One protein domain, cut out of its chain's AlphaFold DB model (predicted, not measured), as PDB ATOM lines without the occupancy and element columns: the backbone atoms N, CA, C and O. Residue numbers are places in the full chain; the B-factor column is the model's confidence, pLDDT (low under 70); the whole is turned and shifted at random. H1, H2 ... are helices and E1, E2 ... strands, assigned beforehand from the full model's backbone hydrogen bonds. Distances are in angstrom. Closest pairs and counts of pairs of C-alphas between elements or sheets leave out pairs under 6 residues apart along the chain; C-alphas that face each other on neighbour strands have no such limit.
ATOM      1  N   MET A   8     177.385 140.799 203.801       96.44
ATOM      2  CA  MET A   8     178.753 141.023 203.344       96.44
ATOM      3  C   MET A   8     179.305 142.334 203.896       96.44
ATOM      4  O   MET A   8     178.588 143.336 203.991       96.44
ATOM      5  N   ARG A   9     180.596 142.349 204.222       96.44
ATOM      6  CA  ARG A   9     181.345 143.581 204.501       96.44
ATOM      7  C   ARG A   9     181.753 144.262 203.200       96.44
ATOM      8  O   ARG A   9     181.805 143.643 202.143       96.44
ATOM      9  N   LEU A  10     182.108 145.541 203.306       96.44
ATOM     10  CA  LEU A  10     182.526 146.363 202.169       96.44
ATOM     11  C   LEU A  10     183.609 145.688 201.312       96.44
ATOM     12  O   LEU A  10     183.495 145.683 200.097       96.44
ATOM     13  N   GLU A  11     184.642 145.111 201.925       96.62
ATOM     14  CA  GLU A  11     185.756 144.478 201.201       96.62
ATOM     15  C   GLU A  11     185.296 143.319 200.310       96.62
ATOM     16  O   GLU A  11     185.724 143.222 199.163       96.62
ATOM     17  N   GLU A  12     184.371 142.492 200.804       96.88
ATOM     18  CA  GLU A  12     183.783 141.394 200.033       96.88
ATOM     19  C   GLU A  12     182.969 141.937 198.852       96.88
ATOM     20  O   GLU A  12     183.103 141.455 197.733       96.88
ATOM     21  N   VAL A  13     182.169 142.984 199.076       97.19
ATOM     22  CA  VAL A  13     181.365 143.626 198.023       97.19
ATOM     23  C   VAL A  13     182.253 144.200 196.919       97.19
ATOM     24  O   VAL A  13     181.989 143.997 195.736       97.19
ATOM     25  N   LEU A  14     183.321 144.905 197.295       96.94
ATOM     26  CA  LEU A  14     184.268 145.490 196.345       96.94
ATOM     27  C   LEU A  14     184.998 144.415 195.532       96.94
ATOM     28  O   LEU A  14     185.231 144.621 194.341       96.94
ATOM     29  N   CYS A  15     185.319 143.280 196.160       96.44
ATOM     30  CA  CYS A  15     185.907 142.121 195.491       96.44
ATOM     31  C   CYS A  15     184.951 141.531 194.441       96.44
ATOM     32  O   CYS A  15     185.340 141.372 193.288       96.44
ATOM     33  N   GLU A  16     183.690 141.287 194.810       95.06
ATOM     34  CA  GLU A  16     182.674 140.703 193.919       95.06
ATOM     35  C   GLU A  16     182.331 141.607 192.726       95.06
ATOM     36  O   GLU A  16     182.194 141.136 191.598       95.06
ATOM     37  N   ILE A  17     182.194 142.917 192.953       93.50
ATOM     38  CA  ILE A  17     181.824 143.875 191.897       93.50
ATOM     39  C   ILE A  17     183.055 144.288 191.063       93.50
ATOM     40  O   ILE A  17     182.914 144.781 189.944       93.50
ATOM     41  N   GLY A  18     184.272 144.105 191.585       93.56
ATOM     42  CA  GLY A  18     185.508 144.527 190.919       93.56
ATOM     43  C   GLY A  18     185.713 146.048 190.911       93.56
ATOM     44  O   GLY A  18     186.331 146.590 189.995       93.56
ATOM     45  N   LEU A  19     185.191 146.757 191.918       92.31
ATOM     46  CA  LEU A  19     185.299 148.216 192.041       92.31
ATOM     47  C   LEU A  19     186.167 148.638 193.222       92.31
ATOM     48  O   LEU A  19     186.237 147.984 194.259       92.31
ATOM     49  N   LYS A  20     186.785 149.814 193.097       95.88
ATOM     50  CA  LYS A  20     187.431 150.485 194.230       95.88
ATOM     51  C   LYS A  20     186.376 151.133 195.134       95.88
ATOM     52  O   LYS A  20     185.307 151.538 194.678       95.88
ATOM     53  N   LYS A  21     186.737 151.322 196.406       95.25
ATOM     54  CA  LYS A  21     185.881 151.930 197.438       95.25
ATOM     55  C   LYS A  21     185.266 153.266 197.010       95.25
ATOM     56  O   LYS A  21     184.060 153.443 197.140       95.25
ATOM     57  N   THR A  22     186.085 154.202 196.525       95.62
ATOM     58  CA  THR A  22     185.614 155.550 196.169       95.62
ATOM     59  C   THR A  22     184.587 155.515 195.030       95.62
ATOM     60  O   THR A  22     183.479 155.986 195.267       95.62
ATOM     61  N   PRO A  23     184.861 154.891 193.862       94.50
ATOM     62  CA  PRO A  23     183.853 154.712 192.813       94.50
ATOM     63  C   PRO A  23     182.551 154.066 193.289       94.50
ATOM     64  O   PRO A  23     181.478 154.506 192.891       94.50
ATOM     65  N   PHE A  24     182.631 153.055 194.158       95.62
ATOM     66  CA  PHE A  24     181.443 152.375 194.669       95.62
ATOM     67  C   PHE A  24     180.557 153.307 195.506       95.62
ATOM     68  O   PHE A  24     179.357 153.408 195.262       95.62
ATOM     69  N   TYR A  25     181.137 154.056 196.448       96.00
ATOM     70  CA  TYR A  25     180.367 155.028 197.229       96.00
ATOM     71  C   TYR A  25     179.878 156.216 196.396       96.00
ATOM     72  O   TYR A  25     178.768 156.691 196.629       96.00
ATOM     73  N   SER A  26     180.669 156.676 195.423       95.12
ATOM     74  CA  SER A  26     180.237 157.705 194.472       95.12
ATOM     75  C   SER A  26     179.013 157.251 193.683       95.12
ATOM     76  O   SER A  26     178.070 158.020 193.558       95.12
ATOM     77  N   MET A  27     178.988 155.996 193.230       94.88
ATOM     78  CA  MET A  27     177.839 155.419 192.538       94.88
ATOM     79  C   MET A  27     176.604 155.352 193.444       94.88
ATOM     80  O   MET A  27     175.538 155.801 193.040       94.88
ATOM     81  N   ILE A  28     176.732 154.860 194.684       96.19
ATOM     82  CA  ILE A  28     175.603 154.833 195.638       96.19
ATOM     83  C   ILE A  28     175.002 156.233 195.808       96.19
ATOM     84  O   ILE A  28     173.783 156.384 195.787       96.19
ATOM     85  N   LYS A  29     175.861 157.248 195.957       95.81
ATOM     86  CA  LYS A  29     175.443 158.643 196.097       95.81
ATOM     87  C   LYS A  29     174.776 159.179 194.822       95.81
ATOM     88  O   LYS A  29     173.727 159.801 194.926       95.81
ATOM     89  N   GLU A  30     175.339 158.899 193.646       95.00
ATOM     90  CA  GLU A  30     174.781 159.291 192.339       95.00
ATOM     91  C   GLU A  30     173.350 158.753 192.167       95.00
ATOM     92  O   GLU A  30     172.444 159.505 191.811       95.00
ATOM     93  N   PHE A  31     173.115 157.480 192.501       96.81
ATOM     94  CA  PHE A  31     171.779 156.876 192.457       96.81
ATOM     95  C   PHE A  31     170.819 157.449 193.512       96.81
ATOM     96  O   PHE A  31     169.639 157.649 193.221       96.81
ATOM     97  N   GLU A  32     171.300 157.723 194.727       96.50
ATOM     98  CA  GLU A  32     170.493 158.340 195.784       96.50
ATOM     99  C   GLU A  32     170.008 159.736 195.385       96.50
ATOM    100  O   GLU A  32     168.819 160.027 195.502       96.50
ATOM    101  N   GLU A  33     170.907 160.582 194.883       95.88
ATOM    102  CA  GLU A  33     170.586 161.940 194.440       95.88
ATOM    103  C   GLU A  33     169.649 161.923 193.230       95.88
ATOM    104  O   GLU A  33     168.635 162.623 193.234       95.88
ATOM    105  N   ALA A  34     169.927 161.069 192.240       95.62
ATOM    106  CA  ALA A  34     169.083 160.920 191.058       95.62
ATOM    107  C   ALA A  34     167.647 160.506 191.420       95.62
ATOM    108  O   ALA A  34     166.692 161.068 190.885       95.62
ATOM    109  N   TYR A  35     167.476 159.586 192.376       96.44
ATOM    110  CA  TYR A  35     166.152 159.167 192.844       96.44
ATOM    111  C   TYR A  35     165.348 160.326 193.456       96.44
ATOM    112  O   TYR A  35     164.133 160.407 193.265       96.44
ATOM    113  N   GLN A  36     166.006 161.235 194.182       95.38
ATOM    114  CA  GLN A  36     165.327 162.367 194.821       95.38
ATOM    115  C   GLN A  36     164.825 163.397 193.806       95.38
ATOM    116  O   GLN A  36     163.752 163.969 193.998       95.38
ATOM    117  N   ILE A  37     165.583 163.630 192.733       94.00
ATOM    118  CA  ILE A  37     165.279 164.684 191.756       94.00
ATOM    119  C   ILE A  37     164.453 164.190 190.562       94.00
ATOM    120  O   ILE A  37     163.815 165.005 189.891       94.00
ATOM    121  N   GLU A  38     164.433 162.880 190.289       96.06
ATOM    122  CA  GLU A  38     163.696 162.320 189.156       96.06
ATOM    123  C   GLU A  38     162.177 162.514 189.299       96.06
ATOM    124  O   GLU A  38     161.578 162.245 190.349       96.06
ATOM    125  N   GLN A  39     161.570 162.984 188.206       93.81
ATOM    126  CA  GLN A  39     160.142 163.281 188.072       93.81
ATOM    127  C   GLN A  39     159.424 162.261 187.185       93.81
ATOM    128  O   GLN A  39     158.231 162.030 187.364       93.81
ATOM    129  N   ASN A  40     160.126 161.635 186.235       95.00
ATOM    130  CA  ASN A  40     159.571 160.529 185.467       95.00
ATOM    131  C   ASN A  40     159.460 159.300 186.377       95.00
ATOM    132  O   ASN A  40     160.471 158.744 186.795       95.00
ATOM    133  N   GLN A  41     158.228 158.887 186.673       95.50
ATOM    134  CA  GLN A  41     157.954 157.823 187.635       95.50
ATOM    135  C   GLN A  41     158.563 156.472 187.235       95.50
ATOM    136  O   GLN A  41     159.103 155.785 188.094       95.50
ATOM    137  N   GLU A  42     158.536 156.124 185.948       95.69
ATOM    138  CA  GLU A  42     159.105 154.867 185.447       95.69
ATOM    139  C   GLU A  42     160.617 154.842 185.690       95.69
ATOM    140  O   GLU A  42     161.131 153.967 186.381       95.69
ATOM    141  N   ILE A  43     161.326 155.880 185.242       95.50
ATOM    142  CA  ILE A  43     162.777 155.977 185.444       95.50
ATOM    143  C   ILE A  43     163.133 156.093 186.931       95.50
ATOM    144  O   ILE A  43     164.129 155.526 187.381       95.50
ATOM    145  N   LYS A  44     162.322 156.803 187.718       96.75
ATOM    146  CA  LYS A  44     162.508 156.928 189.166       96.75
ATOM    147  C   LYS A  44     162.470 155.568 189.853       96.75
ATOM    148  O   LYS A  44     163.294 155.314 190.733       96.75
ATOM    149  N   GLU A  45     161.545 154.705 189.448       97.06
ATOM    150  CA  GLU A  45     161.452 153.331 189.938       97.06
ATOM    151  C   GLU A  45     162.672 152.508 189.520       97.06
ATOM    152  O   GLU A  45     163.256 151.834 190.366       97.06
ATOM    153  N   GLU A  46     163.144 152.639 188.277       97.06
ATOM    154  CA  GLU A  46     164.366 151.961 187.819       97.06
ATOM    155  C   GLU A  46     165.610 152.368 188.633       97.06
ATOM    156  O   GLU A  46     166.379 151.517 189.096       97.06
ATOM    157  N   ILE A  47     165.791 153.673 188.863       97.44
ATOM    158  CA  ILE A  47     166.873 154.224 189.695       97.44
ATOM    159  C   ILE A  47     166.755 153.694 191.126       97.44
ATOM    160  O   ILE A  47     167.750 153.252 191.707       97.44
ATOM    161  N   PHE A  48     165.547 153.713 191.697       97.44
ATOM    162  CA  PHE A  48     165.297 153.225 193.050       97.44
ATOM    163  C   PHE A  48     165.609 151.734 193.182       97.44
ATOM    164  O   PHE A  48     166.279 151.332 194.136       97.44
ATOM    165  N   CYS A  49     165.193 150.918 192.212       97.31
ATOM    166  CA  CYS A  49     165.506 149.497 192.167       97.31
ATOM    167  C   CYS A  49     167.017 149.274 192.243       97.31
ATOM    168  O   CYS A  49     167.476 148.603 193.168       97.31
ATOM    169  N   ILE A  50     167.807 149.908 191.373       97.69
ATOM    170  CA  ILE A  50     169.272 149.767 191.400       97.69
ATOM    171  C   ILE A  50     169.854 150.267 192.730       97.69
ATOM    172  O   ILE A  50     170.647 149.558 193.354       97.69
ATOM    173  N   TYR A  51     169.428 151.440 193.208       97.56
ATOM    174  CA  TYR A  51     169.879 152.011 194.482       97.56
ATOM    175  C   TYR A  51     169.678 151.042 195.654       97.56
ATOM    176  O   TYR A  51     170.595 150.825 196.451       97.56
ATOM    177  N   THR A  52     168.503 150.415 195.760       96.81
ATOM    178  CA  THR A  52     168.199 149.479 196.855       96.81
ATOM    179  C   THR A  52     169.068 148.226 196.843       96.81
ATOM    180  O   THR A  52     169.295 147.654 197.912       96.81
ATOM    181  N   LEU A  53     169.593 147.820 195.682       97.25
ATOM    182  CA  LEU A  53     170.476 146.660 195.580       97.25
ATOM    183  C   LEU A  53     171.874 146.924 196.156       97.25
ATOM    184  O   LEU A  53     172.516 146.016 196.682       97.25
ATOM    185  N   ILE A  54     172.341 148.172 196.078       95.38
ATOM    186  CA  ILE A  54     173.698 148.571 196.485       95.38
ATOM    187  C   ILE A  54     173.739 149.386 197.781       95.38
ATOM    188  O   ILE A  54     174.819 149.678 198.305       95.38
ATOM    189  N   LYS A  55     172.578 149.748 198.335       94.81
ATOM    190  CA  LYS A  55     172.479 150.461 199.608       94.81
ATOM    191  C   LYS A  55     172.890 149.565 200.777       94.81
ATOM    192  O   LYS A  55     172.392 148.458 200.958       94.81
ATOM    193  N   GLN A  56     173.750 150.099 201.641       94.88
ATOM    194  CA  GLN A  56     174.168 149.416 202.863       94.88
ATOM    195  C   GLN A  56     173.037 149.330 203.903       94.88
ATOM    196  O   GLN A  56     172.349 150.313 204.195       94.88
ATOM    197  N   LYS A  57     172.915 148.170 204.544       94.31
ATOM    198  CA  LYS A  57     172.172 147.948 205.786       94.31
ATOM    199  C   LYS A  57     173.072 148.347 206.959       94.31
ATOM    200  O   LYS A  57     174.193 147.852 207.089       94.31
ATOM    201  N   LYS A  58     172.601 149.251 207.821       93.25
ATOM    202  CA  LYS A  58     173.330 149.640 209.038       93.25
ATOM    203  C   LYS A  58     172.905 148.760 210.209       93.25
ATOM    204  O   LYS A  58     171.739 148.765 210.587       93.25
ATOM    205  N   ILE A  59     173.862 148.046 210.798       90.00
ATOM    206  CA  ILE A  59     173.695 147.298 212.049       90.00
ATOM    207  C   ILE A  59     174.668 147.901 213.067       90.00
ATOM    208  O   ILE A  59     175.876 147.652 213.033       90.00
ATOM    209  N   GLY A  60     174.148 148.774 213.934       91.88
ATOM    210  CA  GLY A  60     174.969 149.619 214.800       91.88
ATOM    211  C   GLY A  60     175.879 150.544 213.982       91.88
ATOM    212  O   GLY A  60     175.409 151.299 213.132       91.88
ATOM    213  N   ARG A  61     177.194 150.475 214.225       91.25
ATOM    214  CA  ARG A  61     178.217 151.221 213.461       91.25
ATOM    215  C   ARG A  61     178.692 150.485 212.204       91.25
ATOM    216  O   ARG A  61     179.462 151.042 211.426       91.25
ATOM    217  N   THR A  62     178.248 149.247 212.002       92.12
ATOM    218  CA  THR A  62     178.697 148.402 210.895       92.12
ATOM    219  C   THR A  62     177.778 148.587 209.696       92.12
ATOM    220  O   THR A  62     176.557 148.502 209.817       92.12
ATOM    221  N   SER A  63     178.378 148.826 208.532       95.56
ATOM    222  CA  SER A  63     177.675 148.824 207.248       95.56
ATOM    223  C   SER A  63     177.860 147.468 206.581       95.56
ATOM    224  O   SER A  63     178.991 146.991 206.467       95.56
ATOM    225  N   LEU A  64     176.750 146.845 206.197       97.06
ATOM    226  CA  LEU A  64     176.699 145.515 205.601       97.06
ATOM    227  C   LEU A  64     175.816 145.531 204.356       97.06
ATOM    228  O   LEU A  64     174.877 146.314 204.270       97.06
ATOM    229  N   TRP A  65     176.076 144.635 203.416       97.31
ATOM    230  CA  TRP A  65     175.300 144.493 202.184       97.31
ATOM    231  C   TRP A  65     174.710 143.094 202.094       97.31
ATOM    232  O   TRP A  65     175.287 142.144 202.609       97.31
ATOM    233  N   SER A  66     173.557 142.959 201.453       96.81
ATOM    234  CA  SER A  66     173.006 141.645 201.119       96.81
ATOM    235  C   SER A  66     173.814 141.020 199.990       96.81
ATOM    236  O   SER A  66     173.972 141.639 198.937       96.81
ATOM    237  N   ALA A  67     174.256 139.778 200.171       96.06
ATOM    238  CA  ALA A  67     174.890 139.023 199.101       96.06
ATOM    239  C   ALA A  67     173.943 138.840 197.911       96.06
ATOM    240  O   ALA A  67     174.347 139.051 196.770       96.06
ATOM    241  N   ASN A  68     172.669 138.531 198.164       95.88
ATOM    242  CA  ASN A  68     171.687 138.353 197.095       95.88
ATOM    243  C   ASN A  68     171.469 139.643 196.294       95.88
ATOM    244  O   ASN A  68     171.436 139.602 195.066       95.88
ATOM    245  N   GLN A  69     171.354 140.788 196.970       96.88
ATOM    246  CA  GLN A  69     171.188 142.077 196.297       96.88
ATOM    247  C   GLN A  69     172.435 142.466 195.495       96.88
ATOM    248  O   GLN A  69     172.315 142.918 194.358       96.88
ATOM    249  N   VAL A  70     173.633 142.229 196.038       97.19
ATOM    250  CA  VAL A  70     174.897 142.475 195.326       97.19
ATOM    251  C   VAL A  70     175.009 141.596 194.079       97.19
ATOM    252  O   VAL A  70     175.375 142.094 193.019       97.19
ATOM    253  N   GLN A  71     174.637 140.316 194.156       96.94
ATOM    254  CA  GLN A  71     174.640 139.427 192.988       96.94
ATOM    255  C   GLN A  71     173.620 139.855 191.925       96.94
ATOM    256  O   GLN A  71     173.930 139.841 190.733       96.94
ATOM    257  N   GLN A  72     172.429 140.299 192.338       97.38
ATOM    258  CA  GLN A  72     171.457 140.889 191.414       97.38
ATOM    259  C   GLN A  72     172.041 142.127 190.732       97.38
ATOM    260  O   GLN A  72     172.016 142.207 189.509       97.38
ATOM    261  N   PHE A  73     172.655 143.036 191.491       97.56
ATOM    262  CA  PHE A  73     173.311 144.219 190.940       97.56
ATOM    263  C   PHE A  73     174.407 143.872 189.919       97.56
ATOM    264  O   PHE A  73     174.449 144.461 188.839       97.56
ATOM    265  N   ILE A  74     175.246 142.871 190.205       96.88
ATOM    266  CA  ILE A  74     176.257 142.368 189.260       96.88
ATOM    267  C   ILE A  74     175.600 141.847 187.975       96.88
ATOM    268  O   ILE A  74     176.120 142.083 186.883       96.88
ATOM    269  N   SER A  75     174.452 141.174 188.074       97.56
ATOM    270  CA  SER A  75     173.686 140.758 186.895       97.56
ATOM    271  C   SER A  75     173.205 141.957 186.072       97.56
ATOM    272  O   SER A  75     173.355 141.941 184.852       97.56
ATOM    273  N   LEU A  76     172.696 143.016 186.712       97.19
ATOM    274  CA  LEU A  76     172.262 144.231 186.010       97.19
ATOM    275  C   LEU A  76     173.440 144.953 185.329       97.19
ATOM    276  O   LEU A  76     173.284 145.495 184.235       97.19
ATOM    277  N   ILE A  77     174.636 144.939 185.940       95.38
ATOM    278  CA  ILE A  77     175.863 145.445 185.298       95.38
ATOM    279  C   ILE A  77     176.155 144.646 184.026       95.38
ATOM    280  O   ILE A  77     176.361 145.238 182.968       95.38
ATOM    281  N   LYS A  78     176.163 143.310 184.119       95.62
ATOM    282  CA  LYS A  78     176.474 142.419 182.987       95.62
ATOM    283  C   LYS A  78     175.477 142.563 181.838       95.62
ATOM    284  O   LYS A  78     175.879 142.486 180.682       95.62
ATOM    285  N   ASN A  79     174.214 142.826 182.156       96.50
ATOM    286  CA  ASN A  79     173.155 143.051 181.174       96.50
ATOM    287  C   ASN A  79     173.139 144.489 180.615       96.50
ATOM    288  O   ASN A  79     172.336 144.797 179.740       96.50
ATOM    289  N   GLY A  80     174.010 145.380 181.102       95.12
ATOM    290  CA  GLY A  80     174.123 146.763 180.628       95.12
ATOM    291  C   GLY A  80     173.066 147.729 181.178       95.12
ATOM    292  O   GLY A  80     173.087 148.913 180.839       95.12
ATOM    293  N   GLU A  81     172.176 147.275 182.059       94.94
ATOM    294  CA  GLU A  81     171.070 148.081 182.594       94.94
ATOM    295  C   GLU A  81     171.572 149.220 183.483       94.94
ATOM    296  O   GLU A  81     171.147 150.368 183.336       94.94
ATOM    297  N   VAL A  82     172.557 148.933 184.341       94.38
ATOM    298  CA  VAL A  82     173.219 149.955 185.169       94.38
ATOM    299  C   VAL A  82     173.918 150.990 184.286       94.38
ATOM    300  O   VAL A  82     173.864 152.185 184.568       94.38
ATOM    301  N   GLY A  83     174.530 150.557 183.179       94.25
ATOM    302  CA  GLY A  83     175.136 151.450 182.189       94.25
ATOM    303  C   GLY A  83     174.111 152.382 181.538       94.25
ATOM    304  O   GLY A  83     174.331 153.589 181.471       94.25
ATOM    305  N   ARG A  84     172.956 151.850 181.118       96.56
ATOM    306  CA  ARG A  84     171.868 152.656 180.542       96.56
ATOM    307  C   ARG A  84     171.369 153.719 181.524       96.56
ATOM    308  O   ARG A  84     171.270 154.883 181.141       96.56
ATOM    309  N   ILE A  85     171.090 153.344 182.775       95.94
ATOM    310  CA  ILE A  85     170.565 154.284 183.777       95.94
ATOM    311  C   ILE A  85     171.614 155.321 184.189       95.94
ATOM    312  O   ILE A  85     171.300 156.506 184.261       95.94
ATOM    313  N   THR A  86     172.871 154.926 184.398       93.81
ATOM    314  CA  THR A  86     173.942 155.893 184.712       93.81
ATOM    315  C   THR A  86     174.176 156.880 183.568       93.81
ATOM    316  O   THR A  86     174.350 158.072 183.822       93.81
ATOM    317  N   ASN A  87     174.109 156.431 182.311       94.88
ATOM    318  CA  ASN A  87     174.160 157.330 181.158       94.88
ATOM    319  C   ASN A  87     172.987 158.314 181.170       94.88
ATOM    320  O   ASN A  87     173.213 159.512 181.023       94.88
ATOM    321  N   TYR A  88     171.760 157.837 181.398       94.44
ATOM    322  CA  TYR A  88     170.586 158.704 181.519       94.44
ATOM    323  C   TYR A  88     170.780 159.789 182.592       94.44
ATOM    324  O   TYR A  88     170.628 160.973 182.292       94.44
ATOM    325  N   ILE A  89     171.183 159.399 183.810       92.06
ATOM    326  CA  ILE A  89     171.412 160.325 184.932       92.06
ATOM    327  C   ILE A  89     172.429 161.402 184.538       92.06
ATOM    328  O   ILE A  89     172.198 162.593 184.747       92.06
ATOM    329  N   ARG A  90     173.550 161.001 183.927       89.50
ATOM    330  CA  ARG A  90     174.637 161.919 183.555       89.50
ATOM    331  C   ARG A  90     174.265 162.857 182.419       89.50
ATOM    332  O   ARG A  90     174.592 164.035 182.500       89.50
ATOM    333  N   TYR A  91     173.579 162.363 181.390       88.06
ATOM    334  CA  TYR A  91     173.108 163.212 180.295       88.06
ATOM    335  C   TYR A  91     172.096 164.242 180.783       88.06
ATOM    336  O   TYR A  91     172.180 165.403 180.393       88.06
ATOM    337  N   LYS A  92     171.181 163.843 181.670       81.94
ATOM    338  CA  LYS A  92     170.195 164.754 182.249       81.94
ATOM    339  C   LYS A  92     170.837 165.826 183.131       81.94
ATOM    340  O   LYS A  92     170.432 166.973 183.058       81.94
ATOM    341  N   ASN A  93     171.842 165.466 183.930       66.44
ATOM    342  CA  ASN A  93     172.538 166.406 184.815       66.44
ATOM    343  C   ASN A  93     173.544 167.322 184.090       66.44
ATOM    344  O   ASN A  93     174.049 168.264 184.696       66.44
ATOM    345  N   ALA A  94     173.886 167.025 182.833       65.75
ATOM    346  CA  ALA A  94     174.744 167.867 182.000       65.75
ATOM    347  C   ALA A  94     173.963 168.921 181.188       65.75
ATOM    348  O   ALA A  94     174.595 169.795 180.591       65.75
ATOM    349  N   ALA A  95     172.632 168.812 181.140       50.31
ATOM    350  CA  ALA A  95     171.715 169.715 180.444       50.31
ATOM    351  C   ALA A  95     171.106 170.741 181.410       50.31
ATOM    352  O   ALA A  95     170.878 171.885 180.958       50.31
TER     353      ALA A  95
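Overview. This is residues 8 to 95 of the 95 residues of an uncharacterized protein of Arcobacter butzleri L348 (UniProt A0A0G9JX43). A hairpin of two helices, H2 and H3, makes the middle of a small helical domain, and H4 and H5, which meet in a corner, pack on H3 one after the other. A small hairpin of two strands, E1 and E2, lies at one end of the whole, with H1 next to E2 and H4. The printed part has 88 residues with five named helices and two named strands, in the order H1, H2, H3, E1, E2, H4, H5; the sheet E1 - E2 is antiparallel. The class is mostly helix. The whole is compact, with a radius of gyration of the C-alphas of 13.0 A and spans of 36 by 28 by 22 A.

Along the chain. H1 is residues 10 to 17, with C-alpha 10 at (182.526, 146.363, 202.169). H2, residues 21 to 37, is the longest helix, 24.9 A from first to last C-alpha. H3 is residues 41 to 54, 20.3 A, with C-alpha 54 at (173.698, 148.571, 196.485). E1, residues 57 to 59, is followed by E2, residues 62 to 66, 13.2 A. H4 is residues 67 to 78, 16.5 A. H5 is residues 81 to 93, 18.5 A, with C-alpha 93 at (172.538, 166.406, 184.815).

Arrangement. H3 is the hub, touching H2, H4 and H5; the packing of the helices is mostly crossed. H2, with residues 28 to 35, touches H3 at a shallow tilt of 28 degrees, opposite ways, in a helical hairpin; the closest C-alphas, of Phe 31 and Tyr 51, are 5.6 A apart. Residues 50 to 54 of H3 touch residues 69 to 73 of H4 at a steep tilt of 56 degrees, opposite ways; the closest C-alphas, of Leu 53 and Gln 69, are 4.7 A apart. H3 and H5 only just touch, with 3 pairs of C-alphas within 8 A, the closest those of Ile 47 and Ile 85 at 7.0 A; the tilt is steep, 61 degrees. H4 and H5 are close but not clearly touching, about perpendicular at 74 degrees; their closest C-alphas, of Leu 76 and Val 82, are 5.9 A apart. H1 and H4 only just touch, with 3 pairs of C-alphas within 8 A, the closest those of Ile 17 and Ile 74 at 6.3 A. The closest C-alphas of H1 and E2, of Leu 10 and Leu 64, are 6.8 A apart. E1 and E2 form an antiparallel hairpin, with N 57 and O 64 at 2.7 A and N 62 and O 59 at 3.0 A, within hydrogen-bond range. H1 and H3 are apart, for instance. In H1, H2, H3, H4 and H5 every O i to N i+4 pair is within hydrogen-bond range.

Size, cuts and confidence. The two C-alphas farthest apart, of Gly 60 and Ala 95, are 39.9 A apart. The printed part has no cut, and its links are tight. Residues 93 to 95 are under pLDDT 70; the mean of the printed part is 94.1.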